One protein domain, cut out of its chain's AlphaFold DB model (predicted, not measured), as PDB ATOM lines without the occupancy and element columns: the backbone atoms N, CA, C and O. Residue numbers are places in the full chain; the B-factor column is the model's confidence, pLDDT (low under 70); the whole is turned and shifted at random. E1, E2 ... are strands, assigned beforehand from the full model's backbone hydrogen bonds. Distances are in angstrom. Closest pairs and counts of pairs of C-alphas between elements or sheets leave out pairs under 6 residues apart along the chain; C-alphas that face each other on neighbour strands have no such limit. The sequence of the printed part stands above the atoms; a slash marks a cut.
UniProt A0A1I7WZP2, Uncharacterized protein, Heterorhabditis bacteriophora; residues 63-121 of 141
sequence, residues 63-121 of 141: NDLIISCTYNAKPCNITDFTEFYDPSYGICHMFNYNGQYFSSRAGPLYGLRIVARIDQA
ATOM      1  N   ASN A  63     -92.447  46.904  30.274       92.75
ATOM      2  CA  ASN A  63     -93.478  47.252  29.294       92.75
ATOM      3  C   ASN A  63     -94.888  46.809  29.713       92.75
ATOM      4  O   ASN A  63     -95.875  47.328  29.188       92.75
ATOM      5  N   ASP A  64     -94.997  45.849  30.634       91.94
ATOM      6  CA  ASP A  64     -96.288  45.456  31.191       91.94
ATOM      7  C   ASP A  64     -96.761  46.461  32.250       91.94
ATOM      8  O   ASP A  64     -97.961  46.727  32.337       91.94
ATOM      9  N   LEU A  65     -95.823  47.023  33.029       92.62
ATOM     10  CA  LEU A  65     -96.105  47.882  34.179       92.62
ATOM     11  C   LEU A  65     -96.064  49.383  33.857       92.62
ATOM     12  O   LEU A  65     -96.937  50.113  34.310       92.62
ATOM     13  N   ILE A  66     -95.077  49.883  33.112       95.69
ATOM     14  CA  ILE A  66     -94.840  51.322  32.910       95.69
ATOM     15  C   ILE A  66     -95.342  51.746  31.526       95.69
ATOM     16  O   ILE A  66     -94.801  51.356  30.497       95.69
ATOM     17  N   ILE A  67     -96.382  52.587  31.502       95.81
ATOM     18  CA  ILE A  67     -96.951  53.156  30.268       95.81
ATOM     19  C   ILE A  67     -96.147  54.376  29.820       95.81
ATOM     20  O   ILE A  67     -95.879  54.548  28.633       95.81
ATOM     21  N   SER A  68     -95.796  55.254  30.759       96.31
ATOM     22  CA  SER A  68     -95.011  56.453  30.461       96.31
ATOM     23  C   SER A  68     -94.149  56.855  31.644       96.31
ATOM     24  O   SER A  68     -94.601  56.772  32.788       96.31
ATOM     25  N   CYS A  69     -92.955  57.362  31.353       97.12
ATOM     26  CA  CYS A  69     -91.995  57.858  32.327       97.12
ATOM     27  C   CYS A  69     -91.484  59.232  31.887       97.12
ATOM     28  O   CYS A  69     -91.068  59.405  30.738       97.12
ATOM     29  N   THR A  70     -91.477  60.203  32.799       96.56
ATOM     30  CA  THR A  70     -90.753  61.464  32.602       96.56
ATOM     31  C   THR A  70     -90.012  61.877  33.865       96.56
ATOM     32  O   THR A  70     -90.568  61.787  34.956       96.56
ATOM     33  N   TYR A  71     -88.808  62.411  33.708       96.38
ATOM     34  CA  TYR A  71     -88.028  63.034  34.769       96.38
ATOM     35  C   TYR A  71     -87.536  64.397  34.294       96.38
ATOM     36  O   TYR A  71     -87.007  64.514  33.189       96.38
ATOM     37  N   ASN A  72     -87.710  65.443  35.104       94.69
ATOM     38  CA  ASN A  72     -87.309  66.804  34.734       94.69
ATOM     39  C   ASN A  72     -87.866  67.252  33.363       94.69
ATOM     40  O   ASN A  72     -87.134  67.753  32.508       94.69
ATOM     41  N   ALA A  73     -89.158  66.989  33.131       93.06
ATOM     42  CA  ALA A  73     -89.863  67.202  31.860       93.06
ATOM     43  C   ALA A  73     -89.257  66.502  30.620       93.06
ATOM     44  O   ALA A  73     -89.655  66.802  29.494       93.06
ATOM     45  N   LYS A  74     -88.325  65.558  30.799       94.25
ATOM     46  CA  LYS A  74     -87.746  64.741  29.726       94.25
ATOM     47  C   LYS A  74     -88.260  63.306  29.817       94.25
ATOM     48  O   LYS A  74     -88.462  62.819  30.929       94.25
ATOM     49  N   PRO A  75     -88.487  62.624  28.685       95.81
ATOM     50  CA  PRO A  75     -88.859  61.216  28.707       95.81
ATOM     51  C   PRO A  75     -87.720  60.376  29.296       95.81
ATOM     52  O   PRO A  75     -86.557  60.608  28.972       95.81
ATOM     53  N   CYS A  76     -88.076  59.407  30.134       95.00
ATOM     54  CA  CYS A  76     -87.201  58.314  30.559       95.00
ATOM     55  C   CYS A  76     -87.676  57.008  29.921       95.00
ATOM     56  O   CYS A  76     -88.837  56.882  29.522       95.00
ATOM     57  N   ASN A  77     -86.774  56.044  29.793       94.44
ATOM     58  CA  ASN A  77     -87.024  54.761  29.150       94.44
ATOM     59  C   ASN A  77     -86.551  53.600  30.041       94.44
ATOM     60  O   ASN A  77     -86.035  53.811  31.133       94.44
ATOM     61  N   ILE A  78     -86.702  52.365  29.559       95.25
ATOM     62  CA  ILE A  78     -86.289  51.153  30.283       95.25
ATOM     63  C   ILE A  78     -84.802  51.140  30.678       95.25
ATOM     64  O   ILE A  78     -84.460  50.551  31.694       95.25
ATOM     65  N   THR A  79     -83.918  51.806  29.926       94.56
ATOM     66  CA  THR A  79     -82.474  51.836  30.225       94.56
ATOM     67  C   THR A  79     -82.129  52.706  31.433       94.56
ATOM     68  O   THR A  79     -81.051  52.560  32.002       94.56
ATOM     69  N   ASP A  80     -83.065  53.553  31.871       95.06
ATOM     70  CA  ASP A  80     -82.943  54.368  33.084       95.06
ATOM     71  C   ASP A  80     -83.340  53.609  34.359       95.06
ATOM     72  O   ASP A  80     -83.261  54.152  35.468       95.06
ATOM     73  N   PHE A  81     -83.796  52.363  34.197       95.75
ATOM     74  CA  PHE A  81     -84.239  51.497  35.272       95.75
ATOM     75  C   PHE A  81     -83.315  50.292  35.402       95.75
ATOM     76  O   PHE A  81     -82.836  49.725  34.424       95.75
ATOM     77  N   THR A  82     -83.087  49.880  36.641       93.88
ATOM     78  CA  THR A  82     -82.454  48.603  36.968       93.88
ATOM     79  C   THR A  82     -83.529  47.642  37.452       93.88
ATOM     80  O   THR A  82     -84.368  48.008  38.274       93.88
ATOM     81  N   GLU A  83     -83.544  46.433  36.902       91.88
ATOM     82  CA  GLU A  83     -84.452  45.378  37.344       91.88
ATOM     83  C   GLU A  83     -83.849  44.650  38.544       91.88
ATOM     84  O   GLU A  83     -82.671  44.288  38.528       91.88
ATOM     85  N   PHE A  84     -84.664  44.400  39.564       89.81
ATOM     86  CA  PHE A  84     -84.324  43.468  40.632       89.81
ATOM     87  C   PHE A  84     -85.513  42.569  40.936       89.81
ATOM     88  O   PHE A  84     -86.670  42.939  40.731       89.81
ATOM     89  N   TYR A  85     -85.219  41.364  41.407       89.12
ATOM     90  CA  TYR A  85     -86.244  40.400  41.759       89.12
ATOM     91  C   TYR A  85     -86.494  40.422  43.267       89.12
ATOM     92  O   TYR A  85     -85.610  40.068  44.047       89.12
ATOM     93  N   ASP A  86     -87.709  40.788  43.661       89.56
ATOM     94  CA  ASP A  86     -88.207  40.653  45.022       89.56
ATOM     95  C   ASP A  86     -89.044  39.366  45.142       89.56
ATOM     96  O   ASP A  86     -89.968  39.152  44.351       89.56
ATOM     97  N   PRO A  87     -88.780  38.486  46.123       86.12
ATOM     98  CA  PRO A  87     -89.573  37.274  46.304       86.12
ATOM     99  C   PRO A  87     -91.068  37.543  46.516       86.12
ATOM    100  O   PRO A  87     -91.893  36.770  46.038       86.12
ATOM    101  N   SER A  88     -91.426  38.629  47.200       85.00
ATOM    102  CA  SER A  88     -92.807  38.964  47.560       85.00
ATOM    103  C   SER A  88     -93.555  39.664  46.426       85.00
ATOM    104  O   SER A  88     -94.754  39.436  46.261       85.00
ATOM    105  N   TYR A  89     -92.865  40.505  45.649       88.75
ATOM    106  CA  TYR A  89     -93.487  41.387  44.650       88.75
ATOM    107  C   TYR A  89     -93.144  41.058  43.189       88.75
ATOM    108  O   TYR A  89     -93.766  41.603  42.276       88.75
ATOM    109  N   GLY A  90     -92.216  40.133  42.942       89.44
ATOM    110  CA  GLY A  90     -91.784  39.748  41.601       89.44
ATOM    111  C   GLY A  90     -90.694  40.670  41.053       89.44
ATOM    112  O   GLY A  90     -89.741  40.998  41.752       89.44
ATOM    113  N   ILE A  91     -90.788  41.051  39.778       90.62
ATOM    114  CA  ILE A  91     -89.815  41.961  39.159       90.62
ATOM    115  C   ILE A  91     -90.167  43.399  39.537       90.62
ATOM    116  O   ILE A  91     -91.258  43.889  39.242       90.62
ATOM    117  N   CYS A  92     -89.210  44.071  40.159       92.94
ATOM    118  CA  CYS A  92     -89.279  45.469  40.537       92.94
ATOM    119  C   CYS A  92     -88.348  46.297  39.637       92.94
ATOM    120  O   CYS A  92     -87.270  45.847  39.244       92.94
ATOM    121  N   HIS A  93     -88.755  47.532  39.329       94.88
ATOM    122  CA  HIS A  93     -88.000  48.452  38.475       94.88
ATOM    123  C   HIS A  93     -87.529  49.664  39.278       94.88
ATOM    124  O   HIS A  93     -88.340  50.468  39.737       94.88
ATOM    125  N   MET A  94     -86.215  49.820  39.407       95.69
ATOM    126  CA  MET A  94     -85.584  50.890  40.174       95.69
ATOM    127  C   MET A  94     -85.086  51.996  39.256       95.69
ATOM    128  O   MET A  94     -84.134  51.807  38.502       95.69
ATOM    129  N   PHE A  95     -85.711  53.165  39.339       96.69
ATOM    130  CA  PHE A  95     -85.234  54.354  38.643       96.69
ATOM    131  C   PHE A  95     -83.960  54.885  39.308       96.69
ATOM    132  O   PHE A  95     -83.907  55.015  40.528       96.69
ATOM    133  N   ASN A  96     -82.966  55.273  38.504       95.44
ATOM    134  CA  ASN A  96     -81.786  56.007  38.976       95.44
ATOM    135  C   ASN A  96     -80.928  55.292  40.044       95.44
ATOM    136  O   ASN A  96     -80.280  55.941  40.866       95.44
ATOM    137  N   TYR A  97     -80.852  53.961  40.008       94.75
ATOM    138  CA  TYR A  97     -80.010  53.194  40.935       94.75
ATOM    139  C   TYR A  97     -78.533  53.628  40.922       94.75
ATOM    140  O   TYR A  97     -77.877  53.707  41.957       94.75
ATOM    141  N   ASN A  98     -78.017  53.967  39.737       92.50
ATOM    142  CA  ASN A  98     -76.622  54.363  39.544       92.50
ATOM    143  C   ASN A  98     -76.334  55.841  39.870       92.50
ATOM    144  O   ASN A  98     -75.173  56.244  39.795       92.50
ATOM    145  N   GLY A  99     -77.351  56.644  40.213       92.50
ATOM    146  CA  GLY A  99     -77.186  58.058  40.566       92.50
ATOM    147  C   GLY A  99     -76.807  58.967  39.390       92.50
ATOM    148  O   GLY A  99     -75.961  59.838  39.535       92.50
ATOM    149  N   GLN A 100     -77.396  58.754  38.212       90.94
ATOM    150  CA  GLN A 100     -77.182  59.594  37.022       90.94
ATOM    151  C   GLN A 100     -78.172  60.769  36.922       90.94
ATOM    152  O   GLN A 100     -77.907  61.749  36.225       90.94
ATOM    153  N   TYR A 101     -79.302  60.688  37.626       92.75
ATOM    154  CA  TYR A 101     -80.360  61.691  37.631       92.75
ATOM    155  C   TYR A 101     -80.322  62.526  38.912       92.75
ATOM    156  O   TYR A 101     -80.395  61.995  40.021       92.75
ATOM    157  N   PHE A 102     -80.259  63.849  38.746       91.62
ATOM    158  CA  PHE A 102     -80.216  64.821  39.839       91.62
ATOM    159  C   PHE A 102     -81.302  65.876  39.666       91.62
ATOM    160  O   PHE A 102     -81.553  66.350  38.553       91.62
ATOM    161  N   SER A 103     -81.912  66.278  40.782       89.62
ATOM    162  CA  SER A 103     -82.906  67.346  40.803       89.62
ATOM    163  C   SER A 103     -82.346  68.569  41.513       89.62
ATOM    164  O   SER A 103     -81.908  68.492  42.657       89.62
ATOM    165  N   SER A 104     -82.381  69.711  40.829       90.75
ATOM    166  CA  SER A 104     -82.026  71.022  41.381       90.75
ATOM    167  C   SER A 104     -83.244  71.923  41.599       90.75
ATOM    168  O   SER A 104     -83.110  73.031  42.115       90.75
ATOM    169  N   ARG A 105     -84.439  71.474  41.186       93.50
ATOM    170  CA  ARG A 105     -85.688  72.241  41.256       93.50
ATOM    171  C   ARG A 105     -86.788  71.411  41.894       93.50
ATOM    172  O   ARG A 105     -87.095  70.311  41.443       93.50
ATOM    173  N   ALA A 106     -87.431  71.982  42.904       93.00
ATOM    174  CA  ALA A 106     -88.642  71.413  43.467       93.00
ATOM    175  C   ALA A 106     -89.831  71.599  42.508       93.00
ATOM    176  O   ALA A 106     -89.938  72.609  41.811       93.00
ATOM    177  N   GLY A 107     -90.743  70.627  42.499       93.62
ATOM    178  CA  GLY A 107     -92.014  70.705  41.782       93.62
ATOM    179  C   GLY A 107     -92.363  69.422  41.019       93.62
ATOM    180  O   GLY A 107     -91.473  68.707  40.556       93.62
ATOM    181  N   PRO A 108     -93.663  69.136  40.823       91.25
ATOM    182  CA  PRO A 108     -94.139  67.871  40.254       91.25
ATOM    183  C   PRO A 108     -93.801  67.685  38.769       91.25
ATOM    184  O   PRO A 108     -93.918  66.577  38.251       91.25
ATOM    185  N   LEU A 109     -93.423  68.757  38.066       91.44
ATOM    186  CA  LEU A 109     -92.936  68.700  36.684       91.44
ATOM    187  C   LEU A 109     -91.448  68.318  36.613       91.44
ATOM    188  O   LEU A 109     -91.008  67.717  35.635       91.44
ATOM    189  N   TYR A 110     -90.685  68.677  37.649       93.81
ATOM    190  CA  TYR A 110     -89.233  68.512  37.689       93.81
ATOM    191  C   TYR A 110     -88.791  67.197  38.349       93.81
ATOM    192  O   TYR A 110     -87.642  66.795  38.199       93.81
ATOM    193  N   GLY A 111     -89.702  66.513  39.047       93.94
ATOM    194  CA  GLY A 111     -89.481  65.184  39.621       93.94
ATOM    195  C   GLY A 111     -89.739  64.031  38.647       93.94
ATOM    196  O   GLY A 111     -89.964  64.230  37.451       93.94
ATOM    197  N   LEU A 112     -89.722  62.812  39.191       95.94
ATOM    198  CA  LEU A 112     -90.117  61.592  38.492       95.94
ATOM    199  C   LEU A 112     -91.645  61.521  38.385       95.94
ATOM    200  O   LEU A 112     -92.356  61.669  39.378       95.94
ATOM    201  N   ARG A 113     -92.152  61.272  37.180       96.00
ATOM    202  CA  ARG A 113     -93.572  61.056  36.901       96.00
ATOM    203  C   ARG A 113     -93.710  59.752  36.136       96.00
ATOM    204  O   ARG A 113     -93.113  59.597  35.071       96.00
ATOM    205  N   ILE A 114     -94.505  58.841  36.673       95.94
ATOM    206  CA  ILE A 114     -94.760  57.529  36.084       95.94
ATOM    207  C   ILE A 114     -96.268  57.357  35.941       95.94
ATOM    208  O   ILE A 114     -97.029  57.693  36.845       95.94
ATOM    209  N   VAL A 115     -96.690  56.817  34.802       95.94
ATOM    210  CA  VAL A 115     -98.033  56.259  34.625       95.94
ATOM    211  C   VAL A 115     -97.871  54.750  34.560       95.94
ATOM    212  O   VAL A 115     -97.214  54.243  33.651       95.94
ATOM    213  N   ALA A 116     -98.444  54.049  35.535       94.69
ATOM    214  CA  ALA A 116     -98.371  52.599  35.633       94.69
ATOM    215  C   ALA A 116     -99.688  51.938  35.198       94.69
ATOM    216  O   ALA A 116    -100.771  52.494  35.381       94.69
ATOM    217  N   ARG A 117     -99.587  50.737  34.629       93.69
ATOM    218  CA  ARG A 117    -100.699  49.861  34.267       93.69
ATOM    219  C   ARG A 117    -100.839  48.767  35.312       93.69
ATOM    220  O   ARG A 117     -99.868  48.104  35.654       93.69
ATOM    221  N   ILE A 118    -102.072  48.531  35.746       92.25
ATOM    222  CA  ILE A 118    -102.412  47.421  36.630       92.25
ATOM    223  C   ILE A 118    -103.416  46.527  35.906       92.25
ATOM    224  O   ILE A 118    -104.520  46.966  35.592       92.25
ATOM    225  N   ASP A 119    -103.031  45.280  35.644       90.75
ATOM    226  CA  ASP A 119    -103.875  44.289  34.974       90.75
ATOM    227  C   ASP A 119    -104.431  43.287  35.996       90.75
ATOM    228  O   ASP A 119    -103.852  42.230  36.242       90.75
ATOM    229  N   GLN A 120    -105.559  43.642  36.620       88.75
ATOM    230  CA  GLN A 120    -106.179  42.829  37.676       88.75
ATOM    231  C   GLN A 120    -106.603  41.436  37.187       88.75
ATOM    232  O   GLN A 120    -106.664  40.505  37.981       88.75
ATOM    233  N   ALA A 121    -106.847  41.257  35.884       89.31
ATOM    234  CA  ALA A 121    -107.207  39.955  35.324       89.31
ATOM    235  C   ALA A 121    -106.047  38.942  35.367       89.31
ATOM    236  O   ALA A 121    -106.272  37.742  35.238       89.31
TER     237      ALA A 121
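Overview. This is residues 63 to 121 of the 141 residues of an uncharacterized protein of Heterorhabditis bacteriophora (UniProt A0A1I7WZP2). With little regular structure, this elongated model is two short antiparallel ribbons, E1 with E4 and the hairpin E2 and E3, joined by loops, the longer one residues 96 to 111. The printed part has 59 residues, no named helix and four strands, E1 to E4 in chain order, holding 23 residues; the class is all strand. It is only just loose, close to compact, with a radius of gyration of the C-alphas of 12.7 A, and spans 38 by 24 by 17 A.

Arrangement. Start at E1, residues 66 to 71, antiparallel to its neighbour E4, residues 112 to 116, at 172 degrees; N 70 and O 113, 2.9 A apart, are within hydrogen-bond range. Next, E2, residues 81 to 86, and E3, residues 90 to 95, form an antiparallel hairpin at 150 degrees; N 84 and O 92, 3.0 A apart, are within range. E1 and E4 are each apart from E2 and E3.

Along the chain. Find C-alpha 66 at (-94.840, 51.322, 32.910), where E1 begins its 13.7 A. E2 covers 15.1 A, E3 16.3 A, and E4 12.5 A, ending at C-alpha 116, (-98.371, 52.599, 35.633).

Size, cuts and confidence. The C-alphas farthest apart, Ser 104 and Ala 121, are 40.4 A apart. The printed part has no cut; E3 to E4 is a long link. No printed residue is under 70 in pLDDT.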